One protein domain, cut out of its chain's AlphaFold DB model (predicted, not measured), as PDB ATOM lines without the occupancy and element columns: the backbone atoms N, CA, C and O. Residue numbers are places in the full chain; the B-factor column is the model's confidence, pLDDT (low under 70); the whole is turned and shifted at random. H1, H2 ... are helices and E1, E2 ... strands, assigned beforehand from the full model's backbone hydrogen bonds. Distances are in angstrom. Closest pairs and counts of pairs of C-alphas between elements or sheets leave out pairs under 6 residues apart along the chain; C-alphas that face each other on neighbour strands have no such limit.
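Overview. This is residues 2 to 46 of the 69 residues of an uncharacterized protein of Fusarium sp. AF-8 (UniProt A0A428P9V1). An antiparallel sheet of three strands, in the order E1, E3, E2, is covered on one face by one helix, H1, making two layers. The 45 printed residues have E1, H1, E2, E3 along the chain, a mixed class. The whole is compact, radius of gyration of the C-alphas 10.1 A, and flat, 29 by 23 by 11 A.

Along the chain. E1, residues 3 to 9, runs 19.8 A from C-alpha 3 at (156.136, 196.859, 227.605). E3, residues 41 to 46, runs 15.6 A to C-alpha 46 at (154.387, 191.744, 225.262). E2 is residues 34 to 38, 12.6 A; H1 is residues 15 to 25, 15.5 A.

Arrangement. Inner strand E3 is antiparallel to E1, with N 6 and O 44 2.9 A apart, and to E2, its hairpin partner, with N 43 and O 36 2.8 A apart. The sheet is only just strongly twisted, its C-alphas up to 4.3 A off its plane. H1 is on the sheet at a height of 9.6 A, over E2 and along it at 24 degrees on the local plane; their closest C-alphas, Leu 19 and Val 35, are 6.6 A apart. E1, H1 and E2 form a split strand-helix-strand unit, two same-way strands with E3 between, its crossover right-handed. In H1 every O i to N i+4 pair is within hydrogen-bond range.

Size, cuts and confidence. The farthest C-alphas, Glu 28 and Gly 39, are 29.3 A apart. The printed part has no cut and no long link. Residues 10 to 13 have pLDDT under 70.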
ATOM      1  N   GLY A   2     157.963 197.649 232.047       71.12
ATOM      2  CA  GLY A   2     158.172 197.969 230.634       71.12
ATOM      3  C   GLY A   2     157.295 197.080 229.754       71.12
ATOM      4  O   GLY A   2     157.109 195.904 230.062       71.12
ATOM      5  N   MET A   3     156.748 197.638 228.679       74.88
ATOM      6  CA  MET A   3     156.136 196.859 227.605       74.88
ATOM      7  C   MET A   3     157.064 196.902 226.405       74.88
ATOM      8  O   MET A   3     157.651 197.935 226.083       74.88
ATOM      9  N   VAL A   4     157.173 195.768 225.745       75.38
ATOM     10  CA  VAL A   4     157.921 195.596 224.520       75.38
ATOM     11  C   VAL A   4     156.936 195.559 223.366       75.38
ATOM     12  O   VAL A   4     155.945 194.831 223.407       75.38
ATOM     13  N   ILE A   5     157.248 196.319 222.320       76.94
ATOM     14  CA  ILE A   5     156.488 196.338 221.075       76.94
ATOM     15  C   ILE A   5     157.367 195.743 219.978       76.94
ATOM     16  O   ILE A   5     158.348 196.360 219.566       76.94
ATOM     17  N   ASP A   6     157.004 194.558 219.503       75.62
ATOM     18  CA  ASP A   6     157.638 193.900 218.363       75.62
ATOM     19  C   ASP A   6     156.693 193.969 217.148       75.62
ATOM     20  O   ASP A   6     155.478 193.806 217.276       75.62
ATOM     21  N   ARG A   7     157.230 194.257 215.957       77.69
ATOM     22  CA  ARG A   7     156.448 194.362 214.712       77.69
ATOM     23  C   ARG A   7     156.769 193.203 213.785       77.69
ATOM     24  O   ARG A   7     157.938 192.883 213.574       77.69
ATOM     25  N   PHE A   8     155.733 192.601 213.215       74.12
ATOM     26  CA  PHE A   8     155.837 191.422 212.366       74.12
ATOM     27  C   PHE A   8     155.012 191.585 211.093       74.12
ATOM     28  O   PHE A   8     153.910 192.107 211.164       74.12
ATOM     29  N   PRO A   9     155.465 191.109 209.928       71.38
ATOM     30  CA  PRO A   9     154.652 191.149 208.718       71.38
ATOM     31  C   PRO A   9     153.448 190.191 208.798       71.38
ATOM     32  O   PRO A   9     153.588 189.046 209.232       71.38
ATOM     33  N   GLN A  10     152.278 190.632 208.325       68.94
ATOM     34  CA  GLN A  10     151.024 189.877 208.448       68.94
ATOM     35  C   GLN A  10     150.977 188.590 207.626       68.94
ATOM     36  O   GLN A  10     150.359 187.612 208.038       68.94
ATOM     37  N   TYR A  11     151.661 188.557 206.483       64.00
ATOM     38  CA  TYR A  11     151.597 187.426 205.556       64.00
ATOM     39  C   TYR A  11     152.212 186.124 206.109       64.00
ATOM     40  O   TYR A  11     152.071 185.080 205.484       64.00
ATOM     41  N   ARG A  12     152.902 186.159 207.260       63.34
ATOM     42  CA  ARG A  12     153.606 184.987 207.818       63.34
ATOM     43  C   ARG A  12     152.842 184.229 208.899       63.34
ATOM     44  O   ARG A  12     153.126 183.055 209.130       63.34
ATOM     45  N   LEU A  13     151.900 184.865 209.599       68.44
ATOM     46  CA  LEU A  13     151.223 184.227 210.728       68.44
ATOM     47  C   LEU A  13     149.834 184.785 210.957       68.44
ATOM     48  O   LEU A  13     149.664 185.982 211.085       68.44
ATOM     49  N   TRP A  14     148.846 183.917 211.125       73.94
ATOM     50  CA  TRP A  14     147.510 184.363 211.495       73.94
ATOM     51  C   TRP A  14     147.521 184.907 212.924       73.94
ATOM     52  O   TRP A  14     147.967 184.218 213.847       73.94
ATOM     53  N   LYS A  15     146.964 186.107 213.116       75.19
ATOM     54  CA  LYS A  15     146.812 186.774 214.420       75.19
ATOM     55  C   LYS A  15     146.354 185.829 215.529       75.19
ATOM     56  O   LYS A  15     146.966 185.783 216.590       75.19
ATOM     57  N   SER A  16     145.301 185.055 215.270       79.19
ATOM     58  CA  SER A  16     144.708 184.139 216.248       79.19
ATOM     59  C   SER A  16     145.685 183.055 216.695       79.19
ATOM     60  O   SER A  16     145.759 182.765 217.882       79.19
ATOM     61  N   LYS A  17     146.484 182.508 215.768       78.75
ATOM     62  CA  LYS A  17     147.495 181.484 216.074       78.75
ATOM     63  C   LYS A  17     148.673 182.051 216.855       78.75
ATOM     64  O   LYS A  17     149.152 181.396 217.772       78.75
ATOM     65  N   LEU A  18     149.108 183.270 216.530       77.81
ATOM     66  CA  LEU A  18     150.148 183.958 217.297       77.81
ATOM     67  C   LEU A  18     149.688 184.217 218.736       77.81
ATOM     68  O   LEU A  18     150.430 183.988 219.683       77.81
ATOM     69  N   LEU A  19     148.453 184.689 218.890       80.56
ATOM     70  CA  LEU A  19     147.885 185.041 220.184       80.56
ATOM     71  C   LEU A  19     147.637 183.789 221.046       80.56
ATOM     72  O   LEU A  19     147.926 183.814 222.236       80.56
ATOM     73  N   GLU A  20     147.174 182.692 220.441       83.44
ATOM     74  CA  GLU A  20     147.065 181.368 221.074       83.44
ATOM     75  C   GLU A  20     148.430 180.880 221.581       83.44
ATOM     76  O   GLU A  20     148.594 180.679 222.782       83.44
ATOM     77  N   TYR A  21     149.439 180.838 220.703       80.88
ATOM     78  CA  TYR A  21     150.800 180.419 221.043       80.88
ATOM     79  C   TYR A  21     151.408 181.226 222.200       80.88
ATOM     80  O   TYR A  21     151.988 180.672 223.129       80.88
ATOM     81  N   LEU A  22     151.252 182.551 222.182       79.31
ATOM     82  CA  LEU A  22     151.794 183.410 223.233       79.31
ATOM     83  C   LEU A  22     151.080 183.238 224.576       79.31
ATOM     84  O   LEU A  22     151.711 183.380 225.620       79.31
ATOM     85  N   ARG A  23     149.776 182.941 224.567       83.88
ATOM     86  CA  ARG A  23     149.024 182.647 225.793       83.88
ATOM     87  C   ARG A  23     149.404 181.296 226.388       83.88
ATOM     88  O   ARG A  23     149.421 181.184 227.608       83.88
ATOM     89  N   GLU A  24     149.708 180.305 225.552       82.88
ATOM     90  CA  GLU A  24     150.216 179.003 226.001       82.88
ATOM     91  C   GLU A  24     151.624 179.115 226.598       82.88
ATOM     92  O   GLU A  24     151.877 178.576 227.672       82.88
ATOM     93  N   GLU A  25     152.525 179.856 225.947       78.19
ATOM     94  CA  GLU A  25     153.905 180.031 226.420       78.19
ATOM     95  C   GLU A  25     154.001 180.931 227.663       78.19
ATOM     96  O   GLU A  25     154.890 180.749 228.499       78.19
ATOM     97  N   PHE A  26     153.096 181.908 227.798       78.00
ATOM     98  CA  PHE A  26     153.099 182.894 228.884       78.00
ATOM     99  C   PHE A  26     151.711 183.024 229.530       78.00
ATOM    100  O   PHE A  26     151.070 184.076 229.424       78.00
ATOM    101  N   PRO A  27     151.231 181.990 230.240       79.38
ATOM    102  CA  PRO A  27     149.896 181.997 230.834       79.38
ATOM    103  C   PRO A  27     149.737 183.097 231.891       79.38
ATOM    104  O   PRO A  27     148.684 183.729 231.964       79.38
ATOM    105  N   GLU A  28     150.794 183.394 232.651       80.19
ATOM    106  CA  GLU A  28     150.797 184.439 233.687       80.19
ATOM    107  C   GLU A  28     150.679 185.853 233.104       80.19
ATOM    108  O   GLU A  28     150.043 186.721 233.693       80.19
ATOM    109  N   SER A  29     151.233 186.071 231.910       72.69
ATOM    110  CA  SER A  29     151.192 187.353 231.197       72.69
ATOM    111  C   SER A  29     150.125 187.398 230.104       72.69
ATOM    112  O   SER A  29     150.008 188.392 229.393       72.69
ATOM    113  N   SER A  30     149.318 186.346 229.965       77.06
ATOM    114  CA  SER A  30     148.328 186.175 228.891       77.06
ATOM    115  C   SER A  30     147.328 187.330 228.765       77.06
ATOM    116  O   SER A  30     146.830 187.594 227.669       77.06
ATOM    117  N   SER A  31     147.052 188.020 229.875       78.44
ATOM    118  CA  SER A  31     146.157 189.182 229.935       78.44
ATOM    119  C   SER A  31     146.809 190.476 229.437       78.44
ATOM    120  O   SER A  31     146.107 191.392 229.022       78.44
ATOM    121  N   GLU A  32     148.139 190.555 229.458       80.81
ATOM    122  CA  GLU A  32     148.917 191.716 229.005       80.81
ATOM    123  C   GLU A  32     149.376 191.573 227.546       80.81
ATOM    124  O   GLU A  32     149.738 192.555 226.898       80.81
ATOM    125  N   ILE A  33     149.343 190.350 227.010       81.88
ATOM    126  CA  ILE A  33     149.704 190.061 225.626       81.88
ATOM    127  C   ILE A  33     148.583 190.522 224.702       81.88
ATOM    128  O   ILE A  33     147.448 190.043 224.770       81.88
ATOM    129  N   SER A  34     148.922 191.404 223.768       82.38
ATOM    130  CA  SER A  34     147.999 191.831 222.721       82.38
ATOM    131  C   SER A  34     148.678 191.847 221.360       82.38
ATOM    132  O   SER A  34     149.834 192.236 221.216       82.38
ATOM    133  N   VAL A  35     147.937 191.409 220.345       82.75
ATOM    134  CA  VAL A  35     148.342 191.515 218.942       82.75
ATOM    135  C   VAL A  35     147.359 192.454 218.267       82.75
ATOM    136  O   VAL A  35     146.161 192.162 218.211       82.75
ATOM    137  N   THR A  36     147.844 193.577 217.754       83.69
ATOM    138  CA  THR A  36     147.046 194.519 216.966       83.69
ATOM    139  C   THR A  36     147.471 194.485 215.505       83.69
ATOM    140  O   THR A  36     148.599 194.140 215.167       83.69
ATOM    141  N   GLU A  37     146.531 194.778 214.615       83.62
ATOM    142  CA  GLU A  37     146.781 194.864 213.178       83.62
ATOM    143  C   GLU A  37     147.065 196.312 212.817       83.62
ATOM    144  O   GLU A  37     146.302 197.207 213.175       83.62
ATOM    145  N   HIS A  38     148.167 196.540 212.113       81.12
ATOM    146  CA  HIS A  38     148.572 197.854 211.657       81.12
ATOM    147  C   HIS A  38     149.020 197.780 210.195       81.12
ATOM    148  O   HIS A  38     150.162 197.443 209.885       81.12
ATOM    149  N   GLY A  39     148.097 198.076 209.277       83.12
ATOM    150  CA  GLY A  39     148.351 197.969 207.839       83.12
ATOM    151  C   GLY A  39     148.646 196.525 207.438       83.12
ATOM    152  O   GLY A  39     147.782 195.671 207.598       83.12
ATOM    153  N   THR A  40     149.860 196.270 206.946       78.88
ATOM    154  CA  THR A  40     150.376 194.941 206.571       78.88
ATOM    155  C   THR A  40     151.237 194.300 207.663       78.88
ATOM    156  O   THR A  40     151.904 193.292 207.418       78.88
ATOM    157  N   GLU A  41     151.236 194.863 208.875       80.56
ATOM    158  CA  GLU A  41     152.007 194.382 210.022       80.56
ATOM    159  C   GLU A  41     151.097 194.007 211.208       80.56
ATOM    160  O   GLU A  41     150.018 194.566 211.409       80.56
ATOM    161  N   TYR A  42     151.524 193.026 211.994       81.69
ATOM    162  CA  TYR A  42     151.052 192.750 213.339       81.69
ATOM    163  C   TYR A  42     151.980 193.438 214.332       81.69
ATOM    164  O   TYR A  42     153.200 193.271 214.289       81.69
ATOM    165  N   VAL A  43     151.393 194.192 215.248       83.19
ATOM    166  CA  VAL A  43     152.086 194.819 216.364       83.19
ATOM    167  C   VAL A  43     151.824 193.958 217.590       83.19
ATOM    168  O   VAL A  43     150.706 193.892 218.102       83.19
ATOM    169  N   LEU A  44     152.859 193.253 218.025       81.69
ATOM    170  CA  LEU A  44     152.834 192.433 219.217       81.69
ATOM    171  C   LEU A  44     153.275 193.271 220.413       81.69
ATOM    172  O   LEU A  44     154.410 193.738 220.462       81.69
ATOM    173  N   THR A  45     152.389 193.412 221.390       83.19
ATOM    174  CA  THR A  45     152.708 194.011 222.684       83.19
ATOM    175  C   THR A  45     152.840 192.894 223.704       83.19
ATOM    176  O   THR A  45     151.885 192.155 223.949       83.19
ATOM    177  N   ILE A  46     154.035 192.758 224.267       78.19
ATOM    178  CA  ILE A  46     154.387 191.744 225.262       78.19
ATOM    179  C   ILE A  46     155.081 192.411 226.455       78.19
ATOM    180  O   ILE A  46     155.801 193.393 226.270       78.19
TER     181      ILE A  46